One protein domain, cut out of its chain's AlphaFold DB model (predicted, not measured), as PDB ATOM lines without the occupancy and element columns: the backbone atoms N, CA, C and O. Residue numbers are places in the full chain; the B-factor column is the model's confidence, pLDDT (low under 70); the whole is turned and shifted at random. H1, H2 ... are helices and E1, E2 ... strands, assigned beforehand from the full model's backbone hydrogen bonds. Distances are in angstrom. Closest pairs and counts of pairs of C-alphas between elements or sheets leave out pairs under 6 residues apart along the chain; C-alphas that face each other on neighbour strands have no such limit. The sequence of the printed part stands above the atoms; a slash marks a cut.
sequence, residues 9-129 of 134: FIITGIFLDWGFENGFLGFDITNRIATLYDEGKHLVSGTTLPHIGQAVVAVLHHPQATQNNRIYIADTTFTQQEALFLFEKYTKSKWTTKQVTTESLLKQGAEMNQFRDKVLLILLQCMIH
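AT A GLANCE: This is residues 9 to 129 of the 134 residues of the protein "Hypothetical protein" of Rotaria sp. Silwood2 (UniProt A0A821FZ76). Three short two-stranded pairs, E1 with E4, E3 with E5 and E2 with E6, form a row along the longest axis, with H2 beside the E1 and E4 end. At the other end the model widens: H3 extends to one side, and the helical hairpin H4 and H5 extends to the other, H5 folding back until residues 123 to 128 reach E3. The 121 printed residues hold five named helices and six named strands, in the order E1 H1 E2 E3 H2 E4 E5 H3 E6 H4 H5, a mixed class of helices and strands. E3 and E5 are antiparallel, the other two pairs parallel. The whole is flat, spanning 49 by 40 by 22 A, and only just compact, close to loose, with a radius of gyration of the C-alphas of 16.3 A.

IN THESE COORDINATES: E3 is residues 43 to 47, 13.6 A long, and E5 is residues 76 to 79. E1 is residues 9 to 11, with C-alpha 9 at (-1.799, 28.978, 55.193), and E4 is residues 69 to 72. E2 is residues 33 to 37, 12.9 A, and E6 residues 96 to 100, 13.3 A. H1 is residues 16 to 21; H2, residues 49 to 61, 18.6 A; H3, residues 80 to 91, 16.0 A; H4, residues 102 to 111, 14.3 A. H5, residues 115 to 128, measures 20.5 A and ends with C-alpha 128 at (-6.635, 27.743, 35.358).

HOW THE PARTS SIT: E3 and E5 are antiparallel at 144 degrees, with N 44 and O 78 2.8 A apart. Residues 14 to 15 pair with residues 46 to 47 of E3, parallel. The closest C-alphas of E3 and H5, Val 44 and Met 127, are 5.3 A apart. E1 and E4 are parallel at 17 degrees, with N 11 and O 71 at 2.8 A. The closest C-alphas of E1 and H2, Ile 10 and Val 56, are 7.7 A apart. H2, with residue 49 alone, only just touches H1, with 3 pairs of C-alphas within 8 A, the closest Asp 17 and Leu 49 at 6.9 A. E2 and E6 are parallel at 26 degrees, with N 36 and O 98 at 2.8 A. The closest C-alphas of E2 and H3, Leu 36 and Gln 80, are 6.4 A apart. H4 and H5 touch as a hairpin, a shallow tilt of 30 degrees, opposite ways, closest at the C-alphas of Gly 109 and Asp 117, 5.9 A. H3 and H4 are apart. Every O i to N i+4 pair is within hydrogen-bond range in H1, H2, H3 and H4, and 8 of 10 in H5.

THE WHOLE: The two C-alphas farthest apart, Gln 64 and Lys 94, are 49.9 A apart. The printed part has no cut. The link from H1 to E2, 11 residues, is long. Residues 60 to 65, of which 60 to 61 belong to H2, stand free, as do residues 111 to 116. Mean pLDDT of the printed part is 86.3; residues 109 to 129 are under 70.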
ATOM      1  N   PHE A   9      -2.201  29.233  56.574       95.25
ATOM      2  CA  PHE A   9      -1.799  28.978  55.193       95.25
ATOM      3  C   PHE A   9      -1.599  30.307  54.473       95.25
ATOM      4  O   PHE A   9      -2.524  31.111  54.427       95.25
ATOM      5  N   ILE A  10      -0.427  30.526  53.885       95.44
ATOM      6  CA  ILE A  10      -0.172  31.678  53.013       95.44
ATOM      7  C   ILE A  10      -0.238  31.176  51.571       95.44
ATOM      8  O   ILE A  10       0.549  30.320  51.172       95.44
ATOM      9  N   ILE A  11      -1.208  31.675  50.811       94.38
ATOM     10  CA  ILE A  11      -1.463  31.306  49.422       94.38
ATOM     11  C   ILE A  11      -0.953  32.444  48.539       94.38
ATOM     12  O   ILE A  11      -1.529  33.526  48.517       94.38
ATOM     13  N   THR A  12       0.149  32.196  47.837       92.38
ATOM     14  CA  THR A  12       0.962  33.239  47.186       92.38
ATOM     15  C   THR A  12       0.762  33.341  45.677       92.38
ATOM     16  O   THR A  12       1.359  34.200  45.030       92.38
ATOM     17  N   GLY A  13       0.012  32.412  45.082       89.62
ATOM     18  CA  GLY A  13       0.053  32.200  43.635       89.62
ATOM     19  C   GLY A  13       1.447  31.768  43.173       89.62
ATOM     20  O   GLY A  13       2.169  31.092  43.914       89.62
ATOM     21  N   ILE A  14       1.829  32.153  41.954       89.06
ATOM     22  CA  ILE A  14       3.154  31.837  41.402       89.06
ATOM     23  C   ILE A  14       4.256  32.667  42.077       89.06
ATOM     24  O   ILE A  14       4.053  33.836  42.403       89.06
ATOM     25  N   PHE A  15       5.448  32.088  42.237       91.81
ATOM     26  CA  PHE A  15       6.645  32.847  42.618       91.81
ATOM     27  C   PHE A  15       7.106  33.655  41.408       91.81
ATOM     28  O   PHE A  15       7.656  33.098  40.458       91.81
ATOM     29  N   LEU A  16       6.783  34.945  41.408       91.94
ATOM     30  CA  LEU A  16       6.772  35.775  40.207       91.94
ATOM     31  C   LEU A  16       8.176  35.992  39.628       91.94
ATOM     32  O   LEU A  16       8.437  35.673  38.471       91.94
ATOM     33  N   ASP A  17       9.074  36.511  40.454       93.19
ATOM     34  CA  ASP A  17      10.481  36.774  40.155       93.19
ATOM     35  C   ASP A  17      11.227  35.485  39.797       93.19
ATOM     36  O   ASP A  17      11.734  35.349  38.682       93.19
ATOM     37  N   TRP A  18      11.187  34.486  40.683       92.62
ATOM     38  CA  TRP A  18      11.835  33.195  40.439       92.62
ATOM     39  C   TRP A  18      11.320  32.516  39.162       92.62
ATOM     40  O   TRP A  18      12.097  31.933  38.397       92.62
ATOM     41  N   GLY A  19      10.011  32.600  38.916       90.19
ATOM     42  CA  GLY A  19       9.360  31.965  37.782       90.19
ATOM     43  C   GLY A  19       9.782  32.553  36.435       90.19
ATOM     44  O   GLY A  19       9.945  31.801  35.471       90.19
ATOM     45  N   PHE A  20       9.993  33.870  36.354       91.38
ATOM     46  CA  PHE A  20      10.539  34.500  35.151       91.38
ATOM     47  C   PHE A  20      12.038  34.238  34.993       91.38
ATOM     48  O   PHE A  20      12.472  33.897  33.897       91.38
ATOM     49  N   GLU A  21      12.820  34.336  36.070       90.50
ATOM     50  CA  GLU A  21      14.275  34.126  36.027       90.50
ATOM     51  C   GLU A  21      14.661  32.716  35.564       90.50
ATOM     52  O   GLU A  21      15.632  32.544  34.830       90.50
ATOM     53  N   ASN A  22      13.880  31.706  35.955       87.56
ATOM     54  CA  ASN A  22      14.158  30.304  35.638       87.56
ATOM     55  C   ASN A  22      13.388  29.799  34.406       87.56
ATOM     56  O   ASN A  22      13.410  28.605  34.107       87.56
ATOM     57  N   GLY A  23      12.673  30.686  33.704       86.25
ATOM     58  CA  GLY A  23      11.864  30.352  32.526       86.25
ATOM     59  C   GLY A  23      10.654  29.460  32.807       86.25
ATOM     60  O   GLY A  23      10.002  28.975  31.880       86.25
ATOM     61  N   PHE A  24      10.318  29.273  34.081       84.19
ATOM     62  CA  PHE A  24       9.207  28.447  34.533       84.19
ATOM     63  C   PHE A  24       7.854  28.980  34.039       84.19
ATOM     64  O   PHE A  24       6.958  28.205  33.740       84.19
ATOM     65  N   LEU A  25       7.720  30.293  33.850       88.75
ATOM     66  CA  LEU A  25       6.493  30.920  33.332       88.75
ATOM     67  C   LEU A  25       6.381  30.900  31.796       88.75
ATOM     68  O   LEU A  25       5.558  31.611  31.218       88.75
ATOM     69  N   GLY A  26       7.220  30.103  31.125       89.69
ATOM     70  CA  GLY A  26       7.251  29.979  29.669       89.69
ATOM     71  C   GLY A  26       8.102  31.039  28.967       89.69
ATOM     72  O   GLY A  26       8.067  31.113  27.743       89.69
ATOM     73  N   PHE A  27       8.875  31.847  29.701       93.25
ATOM     74  CA  PHE A  27       9.720  32.907  29.143       93.25
ATOM     75  C   PHE A  27      11.199  32.518  29.186       93.25
ATOM     76  O   PHE A  27      11.849  32.607  30.220       93.25
ATOM     77  N   ASP A  28      11.752  32.137  28.041       93.88
ATOM     78  CA  ASP A  28      13.195  31.999  27.864       93.88
ATOM     79  C   ASP A  28      13.778  33.375  27.531       93.88
ATOM     80  O   ASP A  28      13.765  33.821  26.379       93.88
ATOM     81  N   ILE A  29      14.249  34.068  28.569       93.12
ATOM     82  CA  ILE A  29      14.794  35.427  28.463       93.12
ATOM     83  C   ILE A  29      16.066  35.448  27.605       93.12
ATOM     84  O   ILE A  29      16.272  36.385  26.830       93.12
ATOM     85  N   THR A  30      16.894  34.403  27.694       92.56
ATOM     86  CA  THR A  30      18.168  34.292  26.969       92.56
ATOM     87  C   THR A  30      17.940  34.234  25.463       92.56
ATOM     88  O   THR A  30      18.562  34.984  24.711       92.56
ATOM     89  N   ASN A  31      17.014  33.381  25.020       95.25
ATOM     90  CA  ASN A  31      16.714  33.193  23.600       95.25
ATOM     91  C   ASN A  31      15.560  34.075  23.097       95.25
ATOM     92  O   ASN A  31      15.250  34.052  21.906       95.25
ATOM     93  N   ARG A  32      14.928  34.857  23.984       96.06
ATOM     94  CA  ARG A  32      13.754  35.704  23.702       96.06
ATOM     95  C   ARG A  32      12.603  34.904  23.096       96.06
ATOM     96  O   ARG A  32      12.028  35.275  22.067       96.06
ATOM     97  N   ILE A  33      12.291  33.777  23.730       96.00
ATOM     98  CA  ILE A  33      11.187  32.900  23.341       96.00
ATOM     99  C   ILE A  33      10.127  32.942  24.436       96.00
ATOM    100  O   ILE A  33      10.426  32.697  25.602       96.00
ATOM    101  N   ALA A  34       8.882  33.209  24.054       95.88
ATOM    102  CA  ALA A  34       7.725  33.124  24.932       95.88
ATOM    103  C   ALA A  34       6.836  31.951  24.509       95.88
ATOM    104  O   ALA A  34       6.340  31.908  23.385       95.88
ATOM    105  N   THR A  35       6.634  30.993  25.405       93.88
ATOM    106  CA  THR A  35       5.681  29.895  25.252       93.88
ATOM    107  C   THR A  35       4.361  30.310  25.884       93.88
ATOM    108  O   THR A  35       4.264  30.427  27.103       93.88
ATOM    109  N   LEU A  36       3.363  30.558  25.046       92.75
ATOM    110  CA  LEU A  36       2.019  30.944  25.445       92.75
ATOM    111  C   LEU A  36       1.144  29.694  25.541       92.75
ATOM    112  O   LEU A  36       1.045  28.920  24.585       92.75
ATOM    113  N   TYR A  37       0.530  29.505  26.705       89.06
ATOM    114  CA  TYR A  37      -0.371  28.395  26.985       89.06
ATOM    115  C   TYR A  37      -1.813  28.835  26.753       89.06
ATOM    116  O   TYR A  37      -2.229  29.855  27.303       89.06
ATOM    117  N   ASP A  38      -2.555  28.102  25.920       88.94
ATOM    118  CA  ASP A  38      -3.928  28.448  25.513       88.94
ATOM    119  C   ASP A  38      -4.042  29.918  25.071       88.94
ATOM    120  O   ASP A  38      -4.790  30.733  25.615       88.94
ATOM    121  N   GLU A  39      -3.200  30.289  24.105       91.00
ATOM    122  CA  GLU A  39      -3.057  31.656  23.589       91.00
ATOM    123  C   GLU A  39      -2.556  32.689  24.619       91.00
ATOM    124  O   GLU A  39      -2.453  33.873  24.297       91.00
ATOM    125  N   GLY A  40      -2.217  32.282  25.844       89.44
ATOM    126  CA  GLY A  40      -1.685  33.152  26.892       89.44
ATOM    127  C   GLY A  40      -2.709  34.126  27.476       89.44
ATOM    128  O   GLY A  40      -2.314  35.180  27.975       89.44
ATOM    129  N   LYS A  41      -4.007  33.808  27.375       91.12
ATOM    130  CA  LYS A  41      -5.127  34.680  27.789       91.12
ATOM    131  C   LYS A  41      -5.563  34.490  29.242       91.12
ATOM    132  O   LYS A  41      -6.349  35.285  29.751       91.12
ATOM    133  N   HIS A  42      -5.094  33.435  29.897       87.19
ATOM    134  CA  HIS A  42      -5.490  33.124  31.263       87.19
ATOM    135  C   HIS A  42      -4.852  34.079  32.272       87.19
ATOM    136  O   HIS A  42      -3.682  34.441  32.143       87.19
ATOM    137  N   LEU A  43      -5.637  34.468  33.278       90.25
ATOM    138  CA  LEU A  43      -5.167  35.278  34.395       90.25
ATOM    139  C   LEU A  43      -4.408  34.415  35.395       90.25
ATOM    140  O   LEU A  43      -4.878  33.356  35.806       90.25
ATOM    141  N   VAL A  44      -3.265  34.927  35.833       87.50
ATOM    142  CA  VAL A  44      -2.399  34.295  36.820       87.50
ATOM    143  C   VAL A  44      -2.024  35.328  37.867       87.50
ATOM    144  O   VAL A  44      -1.567  36.420  37.529       87.50
ATOM    145  N   SER A  45      -2.200  34.979  39.139       91.62
ATOM    146  CA  SER A  45      -1.747  35.803  40.261       91.62
ATOM    147  C   SER A  45      -0.347  35.378  40.679       91.62
ATOM    148  O   SER A  45      -0.104  34.185  40.890       91.62
ATOM    149  N   GLY A  46       0.558  36.340  40.829       91.56
ATOM    150  CA  GLY A  46       1.927  36.096  41.268       91.56
ATOM    151  C   GLY A  46       2.358  37.012  42.400       91.56
ATOM    152  O   GLY A  46       1.930  38.163  42.481       91.56
ATOM    153  N   THR A  47       3.237  36.491  43.249       96.12
ATOM    154  CA  THR A  47       3.871  37.228  44.344       96.12
ATOM    155  C   THR A  47       5.379  37.056  44.260       96.12
ATOM    156  O   THR A  47       5.883  35.961  44.006       96.12
ATOM    157  N   THR A  48       6.107  38.144  44.462       96.56
ATOM    158  CA  THR A  48       7.566  38.164  44.543       96.56
ATOM    159  C   THR A  48       8.045  37.522  45.845       96.56
ATOM    160  O   THR A  48       7.398  37.638  46.893       96.56
ATOM    161  N   LEU A  49       9.203  36.857  45.817       96.12
ATOM    162  CA  LEU A  49       9.774  36.228  47.014       96.12
ATOM    163  C   LEU A  49       9.947  37.206  48.202       96.12
ATOM    164  O   LEU A  49       9.647  36.804  49.331       96.12
ATOM    165  N   PRO A  50      10.352  38.482  48.012       97.62
ATOM    166  CA  PRO A  50      10.407  39.457  49.101       97.62
ATOM    167  C   PRO A  50       9.054  39.718  49.777       97.62
ATOM    168  O   PRO A  50       8.999  39.762  51.006       97.62
ATOM    169  N   HIS A  51       7.960  39.852  49.016       97.31
ATOM    170  CA  HIS A  51       6.632  40.058  49.603       97.31
ATOM    171  C   HIS A  51       6.143  38.791  50.322       97.31
ATOM    172  O   HIS A  51       5.609  38.879  51.428       97.31
ATOM    173  N   ILE A  52       6.432  37.597  49.793       97.12
ATOM    174  CA  ILE A  52       6.172  36.341  50.518       97.12
ATOM    175  C   ILE A  52       6.896  36.341  51.873       97.12
ATOM    176  O   ILE A  52       6.289  36.027  52.898       97.12
ATOM    177  N   GLY A  53       8.166  36.754  51.906       97.38
ATOM    178  CA  GLY A  53       8.931  36.893  53.147       97.38
ATOM    179  C   GLY A  53       8.286  37.865  54.142       97.38
ATOM    180  O   GLY A  53       8.170  37.550  55.327       97.38
ATOM    181  N   GLN A  54       7.803  39.015  53.666       97.88
ATOM    182  CA  GLN A  54       7.086  39.986  54.501       97.88
ATOM    183  C   GLN A  54       5.786  39.410  55.071       97.88
ATOM    184  O   GLN A  54       5.512  39.588  56.258       97.88
ATOM    185  N   ALA A  55       5.015  38.677  54.265       96.88
ATOM    186  CA  ALA A  55       3.782  38.039  54.715       96.88
ATOM    187  C   ALA A  55       4.048  36.991  55.807       96.88
ATOM    188  O   ALA A  55       3.336  36.951  56.810       96.88
ATOM    189  N   VAL A  56       5.107  36.188  55.659       97.12
ATOM    190  CA  VAL A  56       5.534  35.224  56.689       97.12
ATOM    191  C   VAL A  56       5.878  35.941  57.994       97.12
ATOM    192  O   VAL A  56       5.380  35.561  59.053       97.12
ATOM    193  N   VAL A  57       6.690  37.000  57.929       98.00
ATOM    194  CA  VAL A  57       7.058  37.799  59.108       98.00
ATOM    195  C   VAL A  57       5.814  38.403  59.773       98.00
ATOM    196  O   VAL A  57       5.661  38.297  60.989       98.00
ATOM    197  N   ALA A  58       4.884  38.960  58.995       96.88
ATOM    198  CA  ALA A  58       3.644  39.539  59.510       96.88
ATOM    199  C   ALA A  58       2.759  38.500  60.223       96.88
ATOM    200  O   ALA A  58       2.282  38.755  61.329       96.88
ATOM    201  N   VAL A  59       2.589  37.306  59.645       96.50
ATOM    202  CA  VAL A  59       1.844  36.197  60.269       96.50
ATOM    203  C   VAL A  59       2.468  35.787  61.600       96.50
ATOM    204  O   VAL A  59       1.755  35.595  62.583       96.50
ATOM    205  N   LEU A  60       3.799  35.693  61.664       95.06
ATOM    206  CA  LEU A  60       4.506  35.316  62.890       95.06
ATOM    207  C   LEU A  60       4.430  36.393  63.981       95.06
ATOM    208  O   LEU A  60       4.441  36.052  65.164       95.06
ATOM    209  N   HIS A  61       4.309  37.670  63.610       97.19
ATOM    210  CA  HIS A  61       4.052  38.759  64.557       97.19
ATOM    211  C   HIS A  61       2.587  38.842  65.010       97.19
ATOM    212  O   HIS A  61       2.322  39.313  66.117       97.19
ATOM    213  N   HIS A  62       1.640  38.350  64.204       94.38
ATOM    214  CA  HIS A  62       0.200  38.398  64.488       94.38
ATOM    215  C   HIS A  62      -0.485  37.014  64.464       94.38
ATOM    216  O   HIS A  62      -1.559  36.872  63.873       94.38
ATOM    217  N   PRO A  63       0.049  35.988  65.155       92.00
ATOM    218  CA  PRO A  63      -0.366  34.598  64.956       92.00
ATOM    219  C   PRO A  63      -1.808  34.321  65.397       92.00
ATOM    220  O   PRO A  63      -2.449  33.420  64.867       92.00
ATOM    221  N   GLN A  64      -2.342  35.090  66.353       93.69
ATOM    222  CA  GLN A  64      -3.741  34.965  66.780       93.69
ATOM    223  C   GLN A  64      -4.722  35.498  65.731       93.69
ATOM    224  O   GLN A  64      -5.796  34.929  65.560       93.69
ATOM    225  N   ALA A  65      -4.353  36.557  65.003       93.06
ATOM    226  CA  ALA A  65      -5.216  37.167  63.991       93.06
ATOM    227  C   ALA A  65      -5.384  36.270  62.754       93.06
ATOM    228  O   ALA A  65      -6.368  36.379  62.028       93.06
ATOM    229  N   THR A  66      -4.426  35.376  62.520       93.69
ATOM    230  CA  THR A  66      -4.352  34.534  61.322       93.69
ATOM    231  C   THR A  66      -4.548  33.049  61.625       93.69
ATOM    232  O   THR A  66      -4.394  32.199  60.741       93.69
ATOM    233  N   GLN A  67      -4.857  32.716  62.879       93.50
ATOM    234  CA  GLN A  67      -4.920  31.345  63.358       93.50
ATOM    235  C   GLN A  67      -5.993  30.538  62.618       93.50
ATOM    236  O   GLN A  67      -7.156  30.921  62.545       93.50
ATOM    237  N   ASN A  68      -5.593  29.362  62.140       93.75
ATOM    238  CA  ASN A  68      -6.400  28.409  61.381       93.75
ATOM    239  C   ASN A  68      -7.075  29.034  60.154       93.75
ATOM    240  O   ASN A  68      -8.170  28.617  59.773       93.75
ATOM    241  N   ASN A  69      -6.428  30.035  59.552       92.62
ATOM    242  CA  ASN A  69      -6.950  30.757  58.403       92.62
ATOM    243  C   ASN A  69      -6.025  30.647  57.181       92.62
ATOM    244  O   ASN A  69      -4.845  30.290  57.286       92.62
ATOM    245  N   ARG A  70      -6.589  30.954  56.013       93.81
ATOM    246  CA  ARG A  70      -5.889  31.105  54.739       93.81
ATOM    247  C   ARG A  70      -5.746  32.592  54.444       93.81
ATOM    248  O   ARG A  70      -6.720  33.330  54.520       93.81
ATOM    249  N   ILE A  71      -4.537  33.021  54.115       94.06
ATOM    250  CA  ILE A  71      -4.241  34.388  53.700       94.06
ATOM    251  C   ILE A  71      -3.797  34.334  52.254       94.06
ATOM    252  O   ILE A  71      -2.828  33.651  51.925       94.06
ATOM    253  N   TYR A  72      -4.508  35.059  51.409       93.62
ATOM    254  CA  TYR A  72      -4.200  35.181  49.997       93.62
ATOM    255  C   TYR A  72      -3.388  36.448  49.774       93.62
ATOM    256  O   TYR A  72      -3.786  37.525  50.219       93.62
ATOM    257  N   ILE A  73      -2.244  36.315  49.109       94.75
ATOM    258  CA  ILE A  73      -1.397  37.441  48.721       94.75
ATOM    259  C   ILE A  73      -1.084  37.349  47.229       94.75
ATOM    260  O   ILE A  73      -0.926  36.256  46.681       94.75
ATOM    261  N   ALA A  74      -1.031  38.509  46.584       93.88
ATOM    262  CA  ALA A  74      -0.644  38.674  45.193       93.88
ATOM    263  C   ALA A  74      -0.055  40.077  45.024       93.88
ATOM    264  O   ALA A  74      -0.660  41.050  45.472       93.88
ATOM    265  N   ASP A  75       1.097  40.182  44.366       94.38
ATOM    266  CA  ASP A  75       1.624  41.476  43.917       94.38
ATOM    267  C   ASP A  75       0.869  41.968  42.686       94.38
ATOM    268  O   ASP A  75       0.587  43.155  42.538       94.38
ATOM    269  N   THR A  76       0.551  41.042  41.784       93.75
ATOM    270  CA  THR A  76      -0.146  41.352  40.540       93.75
ATOM    271  C   THR A  76      -0.887  40.135  40.010       93.75
ATOM    272  O   THR A  76      -0.481  38.991  40.227       93.75
ATOM    273  N   THR A  77      -1.936  40.407  39.243       93.00
ATOM    274  CA  THR A  77      -2.628  39.427  38.408       93.00
ATOM    275  C   THR A  77      -2.463  39.852  36.959       93.00
ATOM    276  O   THR A  77      -2.672  41.021  36.642       93.00
ATOM    277  N   PHE A  78      -2.034  38.937  36.096       92.88
ATOM    278  CA  PHE A  78      -1.681  39.250  34.712       92.88
ATOM    279  C   PHE A  78      -1.895  38.048  33.790       92.88
ATOM    280  O   PHE A  78      -2.038  36.913  34.242       92.88
ATOM    281  N   THR A  79      -1.880  38.301  32.488       94.56
ATOM    282  CA  THR A  79      -1.874  37.292  31.422       94.56
ATOM    283  C   THR A  79      -0.484  37.154  30.799       94.56
ATOM    284  O   THR A  79       0.311  38.099  30.793       94.56
ATOM    285  N   GLN A  80      -0.166  36.004  30.191       93.31
ATOM    286  CA  GLN A  80       1.124  35.854  29.496       93.31
ATOM    287  C   GLN A  80       1.269  36.837  28.323       93.31
ATOM    288  O   GLN A  80       2.385  37.251  28.015       93.31
ATOM    289  N   GLN A  81       0.164  37.256  27.698       96.25
ATOM    290  CA  GLN A  81       0.189  38.305  26.675       96.25
ATOM    291  C   GLN A  81       0.629  39.662  27.238       96.25
ATOM    292  O   GLN A  81       1.458  40.337  26.625       96.25
ATOM    293  N   GLU A  82       0.128  40.055  28.410       96.88
ATOM    294  CA  GLU A  82       0.552  41.291  29.077       96.88
ATOM    295  C   GLU A  82       2.025  41.221  29.483       96.88
ATOM    296  O   GLU A  82       2.778  42.162  29.225       96.88
ATOM    297  N   ALA A  83       2.472  40.091  30.041       95.88
ATOM    298  CA  ALA A  83       3.884  39.886  30.356       95.88
ATOM    299  C   ALA A  83       4.762  39.993  29.101       95.88
ATOM    300  O   ALA A  83       5.753  40.723  29.107       95.88
ATOM    301  N   LEU A  84       4.376  39.334  28.003       97.19
ATOM    302  CA  LEU A  84       5.075  39.411  26.721       97.19
ATOM    303  C   LEU A  84       5.165  40.850  26.212       97.19
ATOM    304  O   LEU A  84       6.247  41.298  25.835       97.19
ATOM    305  N   PHE A  85       4.063  41.598  26.257       97.56
ATOM    306  CA  PHE A  85       4.056  43.009  25.887       97.56
ATOM    307  C   PHE A  85       5.060  43.825  26.716       97.56
ATOM    308  O   PHE A  85       5.810  44.629  26.158       97.56
ATOM    309  N   LEU A  86       5.119  43.607  28.035       96.69
ATOM    310  CA  LEU A  86       6.076  44.291  28.909       96.69
ATOM    311  C   LEU A  86       7.523  43.892  28.593       96.69
ATOM    312  O   LEU A  86       8.380  44.774  28.497       96.69
ATOM    313  N   PHE A  87       7.799  42.605  28.360       96.31
ATOM    314  CA  PHE A  87       9.119  42.146  27.933       96.31
ATOM    315  C   PHE A  87       9.550  42.823  26.633       96.31
ATOM    316  O   PHE A  87      10.633  43.406  26.584       96.31
ATOM    317  N   GLU A  88       8.712  42.826  25.596       97.56
ATOM    318  CA  GLU A  88       9.043  43.476  24.323       97.56
ATOM    319  C   GLU A  88       9.254  44.987  24.482       97.56
ATOM    320  O   GLU A  88      10.208  45.550  23.936       97.56
ATOM    321  N   LYS A  89       8.399  45.645  25.276       97.81
ATOM    322  CA  LYS A  89       8.470  47.084  25.549       97.81
ATOM    323  C   LYS A  89       9.778  47.473  26.236       97.81
ATOM    324  O   LYS A  89      10.433  48.418  25.796       97.81
ATOM    325  N   TYR A  90      10.167  46.769  27.300       96.56
ATOM    326  CA  TYR A  90      11.346  47.133  28.093       96.56
ATOM    327  C   TYR A  90      12.658  46.618  27.498       96.56
ATOM    328  O   TYR A  90      13.679  47.294  27.608       96.56
ATOM    329  N   THR A  91      12.640  45.483  26.791       95.38
ATOM    330  CA  THR A  91      13.817  44.984  26.055       95.38
ATOM    331  C   THR A  91      13.990  45.634  24.680       95.38
ATOM    332  O   THR A  91      15.005  45.406  24.016       95.38
ATOM    333  N   LYS A  92      13.007  46.432  24.234       96.38
ATOM    334  CA  LYS A  92      12.950  47.066  22.903       96.38
ATOM    335  C   LYS A  92      13.201  46.071  21.766       96.38
ATOM    336  O   LYS A  92      13.824  46.402  20.760       96.38
ATOM    337  N   SER A  93      12.760  44.833  21.956       95.00
ATOM    338  CA  SER A  93      13.044  43.703  21.076       95.00
ATOM    339  C   SER A  93      11.783  42.880  20.879       95.00
ATOM    340  O   SER A  93      10.984  42.750  21.801       95.00
ATOM    341  N   LYS A  94      11.614  42.304  19.688       95.50
ATOM    342  CA  LYS A  94      10.550  41.331  19.426       95.50
ATOM    343  C   LYS A  94      10.942  39.945  19.912       95.50
ATOM    344  O   LYS A  94      12.123  39.592  19.875       95.50
ATOM    345  N   TRP A  95       9.954  39.198  20.385       97.31
ATOM    346  CA  TRP A  95      10.135  37.863  20.947       97.31
ATOM    347  C   TRP A  95       9.464  36.817  20.060       97.31
ATOM    348  O   TRP A  95       8.416  37.055  19.463       97.31
ATOM    349  N   THR A  96      10.072  35.638  19.971       97.69
ATOM    350  CA  THR A  96       9.477  34.513  19.245       97.69
ATOM    351  C   THR A  96       8.400  33.878  20.111       97.69
ATOM    352  O   THR A  96       8.685  33.434  21.222       97.69
ATOM    353  N   THR A  97       7.174  33.776  19.606       96.75
ATOM    354  CA  THR A  97       6.071  33.133  20.330       96.75
ATOM    355  C   THR A  97       5.898  31.675  19.915       96.75
ATOM    356  O   THR A  97       5.795  31.378  18.725       96.75
ATOM    357  N   LYS A  98       5.797  30.771  20.889       94.44
ATOM    358  CA  LYS A  98       5.379  29.376  20.710       94.44
ATOM    359  C   LYS A  98       4.012  29.190  21.351       94.44
ATOM    360  O   LYS A  98       3.804  29.659  22.460       94.44
ATOM    361  N   GLN A  99       3.105  28.506  20.669       93.00
ATOM    362  CA  GLN A  99       1.774  28.204  21.197       93.00
ATOM    363  C   GLN A  99       1.735  26.758  21.674       93.00
ATOM    364  O   GLN A  99       2.178  25.860  20.956       93.00
ATOM    365  N   VAL A 100       1.211  26.536  22.875       88.56
ATOM    366  CA  VAL A 100       1.027  25.208  23.464       88.56
ATOM    367  C   VAL A 100      -0.360  25.151  24.087       88.56
ATOM    368  O   VAL A 100      -0.783  26.108  24.725       88.56
ATOM    369  N   THR A 101      -1.081  24.046  23.917       86.50
ATOM    370  CA  THR A 101      -2.375  23.873  24.589       86.50
ATOM    371  C   THR A 101      -2.191  23.144  25.907       86.50
ATOM    372  O   THR A 101      -1.418  22.182  25.995       86.50
ATOM    373  N   THR A 102      -2.914  23.570  26.933       79.75
ATOM    374  CA  THR A 102      -2.891  22.915  28.243       79.75
ATOM    375  C   THR A 102      -3.382  21.471  28.151       79.75
ATOM    376  O   THR A 102      -2.794  20.591  28.773       79.75
ATOM    377  N   GLU A 103      -4.354  21.187  27.279       81.56
ATOM    378  CA  GLU A 103      -4.818  19.831  26.963       81.56
ATOM    379  C   GLU A 103      -3.673  18.915  26.503       81.56
ATOM    380  O   GLU A 103      -3.524  17.798  27.005       81.56
ATOM    381  N   SER A 104      -2.818  19.393  25.588       79.88
ATOM    382  CA  SER A 104      -1.680  18.601  25.106       79.88
ATOM    383  C   SER A 104      -0.691  18.272  26.228       79.88
ATOM    384  O   SER A 104      -0.157  17.165  26.280       79.88
ATOM    385  N   LEU A 105      -0.500  19.209  27.160       75.88
ATOM    386  CA  LEU A 105       0.395  19.052  28.301       75.88
ATOM    387  C   LEU A 105      -0.182  18.130  29.370       75.88
ATOM    388  O   LEU A 105       0.556  17.328  29.935       75.88
ATOM    389  N   LEU A 106      -1.489  18.201  29.629       75.00
ATOM    390  CA  LEU A 106      -2.177  17.276  30.530       75.00
ATOM    391  C   LEU A 106      -2.073  15.841  30.017       75.00
ATOM    392  O   LEU A 106      -1.790  14.934  30.797       75.00
ATOM    393  N   LYS A 107      -2.240  15.641  28.705       76.75
ATOM    394  CA  LYS A 107      -2.087  14.325  28.083       76.75
ATOM    395  C   LYS A 107      -0.654  13.801  28.206       76.75
ATOM    396  O   LYS A 107      -0.463  12.680  28.668       76.75
ATOM    397  N   GLN A 108       0.346  14.623  27.883       72.44
ATOM    398  CA  GLN A 108       1.757  14.253  28.057       72.44
ATOM    399  C   GLN A 108       2.094  13.943  29.522       72.44
ATOM    400  O   GLN A 108       2.740  12.940  29.811       72.44
ATOM    401  N   GLY A 109       1.610  14.763  30.457       67.62
ATOM    402  CA  GLY A 109       1.823  14.567  31.891       67.62
ATOM    403  C   GLY A 109       1.145  13.309  32.442       67.62
ATOM    404  O   GLY A 109       1.685  12.677  33.344       67.62
ATOM    405  N   ALA A 110      -0.008  12.911  31.896       67.62
ATOM    406  CA  ALA A 110      -0.679  11.661  32.261       67.62
ATOM    407  C   ALA A 110       0.058  10.417  31.733       67.62
ATOM    408  O   ALA A 110      -0.001   9.353  32.348       67.62
ATOM    409  N   GLU A 111       0.759  10.551  30.608       68.94
ATOM    410  CA  GLU A 111       1.521   9.473  29.971       68.94
ATOM    411  C   GLU A 111       2.947   9.328  30.555       68.94
ATOM    412  O   GLU A 111       3.577   8.281  30.385       68.94
ATOM    413  N   MET A 112       3.465  10.331  31.283       57.41
ATOM    414  CA  MET A 112       4.865  10.394  31.739       57.41
ATOM    415  C   MET A 112       5.008  10.462  33.277       57.41
ATOM    416  O   MET A 112       4.522  11.365  33.946       57.41
ATOM    417  N   ASN A 113       5.763   9.520  33.863       53.41
ATOM    418  CA  ASN A 113       5.944   9.350  35.319       53.41
ATOM    419  C   ASN A 113       7.079  10.204  35.951       53.41
ATOM    420  O   ASN A 113       7.635   9.819  36.984       53.41
ATOM    421  N   GLN A 114       7.477  11.344  35.367       55.22
ATOM    422  CA  GLN A 114       8.611  12.145  35.871       55.22
ATOM    423  C   GLN A 114       8.205  13.345  36.745       55.22
ATOM    424  O   GLN A 114       7.248  14.068  36.483       55.22
ATOM    425  N   PHE A 115       8.997  13.593  37.796       49.44
ATOM    426  CA  PHE A 115       8.804  14.688  38.758       49.44
ATOM    427  C   PHE A 115       8.845  16.082  38.110       49.44
ATOM    428  O   PHE A 115       8.071  16.952  38.499       49.44
ATOM    429  N   ARG A 116       9.694  16.277  37.090       49.84
ATOM    430  CA  ARG A 116       9.812  17.538  36.335       49.84
ATOM    431  C   ARG A 116       8.490  17.940  35.670       49.84
ATOM    432  O   ARG A 116       8.166  19.123  35.618       49.84
ATOM    433  N   ASP A 117       7.698  16.959  35.251       53.88
ATOM    434  CA  ASP A 117       6.461  17.182  34.502       53.88
ATOM    435  C   ASP A 117       5.264  17.450  35.438       53.88
ATOM    436  O   ASP A 117       4.302  18.119  35.062       53.88
ATOM    437  N   LYS A 118       5.366  17.073  36.724       47.22
ATOM    438  CA  LYS A 118       4.409  17.498  37.767       47.22
ATOM    439  C   LYS A 118       4.496  18.992  38.076       47.22
ATOM    440  O   LYS A 118       3.502  19.592  38.473       47.22
ATOM    441  N   VAL A 119       5.661  19.607  37.872       53.06
ATOM    442  CA  VAL A 119       5.837  21.057  38.045       53.06
ATOM    443  C   VAL A 119       5.100  21.824  36.932       53.06
ATOM    444  O   VAL A 119       4.521  22.878  37.181       53.06
ATOM    445  N   LEU A 120       5.009  21.234  35.733       55.53
ATOM    446  CA  LEU A 120       4.172  21.735  34.641       55.53
ATOM    447  C   LEU A 120       2.673  21.609  34.963       55.53
ATOM    448  O   LEU A 120       1.916  22.535  34.708       55.53
ATOM    449  N   LEU A 121       2.245  20.516  35.604       56.59
ATOM    450  CA  LEU A 121       0.875  20.373  36.125       56.59
ATOM    451  C   LEU A 121       0.519  21.437  37.179       56.59
ATOM    452  O   LEU A 121      -0.612  21.921  37.188       56.59
ATOM    453  N   ILE A 122       1.474  21.844  38.022       57.28
ATOM    454  CA  ILE A 122       1.287  22.949  38.980       57.28
ATOM    455  C   ILE A 122       1.103  24.282  38.240       57.28
ATOM    456  O   ILE A 122       0.195  25.035  38.583       57.28
ATOM    457  N   LEU A 123       1.889  24.554  37.188       56.97
ATOM    458  CA  LEU A 123       1.671  25.725  36.323       56.97
ATOM    459  C   LEU A 123       0.280  25.714  35.703       56.97
ATOM    460  O   LEU A 123      -0.413  26.721  35.756       56.97
ATOM    461  N   LEU A 124      -0.148  24.572  35.162       58.81
ATOM    462  CA  LEU A 124      -1.484  24.418  34.594       58.81
ATOM    463  C   LEU A 124      -2.568  24.715  35.635       58.81
ATOM    464  O   LEU A 124      -3.487  25.478  35.363       58.81
ATOM    465  N   GLN A 125      -2.440  24.192  36.854       55.75
ATOM    466  CA  GLN A 125      -3.415  24.440  37.918       55.75
ATOM    467  C   GLN A 125      -3.458  25.909  38.365       55.75
ATOM    468  O   GLN A 125      -4.553  26.440  38.549       55.75
ATOM    469  N   CYS A 126      -2.303  26.576  38.475       55.06
ATOM    470  CA  CYS A 126      -2.219  28.002  38.808       55.06
ATOM    471  C   CYS A 126      -2.683  28.923  37.668       55.06
ATOM    472  O   CYS A 126      -3.141  30.028  37.943       55.06
ATOM    473  N   MET A 127      -2.575  28.489  36.407       55.34
ATOM    474  CA  MET A 127      -3.073  29.241  35.250       55.34
ATOM    475  C   MET A 127      -4.583  29.078  35.034       55.34
ATOM    476  O   MET A 127      -5.211  29.958  34.459       55.34
ATOM    477  N   ILE A 128      -5.188  27.981  35.500       54.50
ATOM    478  CA  ILE A 128      -6.635  27.743  35.358       54.50
ATOM    479  C   ILE A 128      -7.429  28.392  36.508       54.50
ATOM    480  O   ILE A 128      -8.566  28.808  36.301       54.50
ATOM    481  N   HIS A 129      -6.833  28.520  37.699       56.78
ATOM    482  CA  HIS A 129      -7.464  29.145  38.865       56.78
ATOM    483  C   HIS A 129      -6.579  30.286  39.384       56.78
ATOM    484  O   HIS A 129      -5.667  30.023  40.179       56.78
TER     485      HIS A 129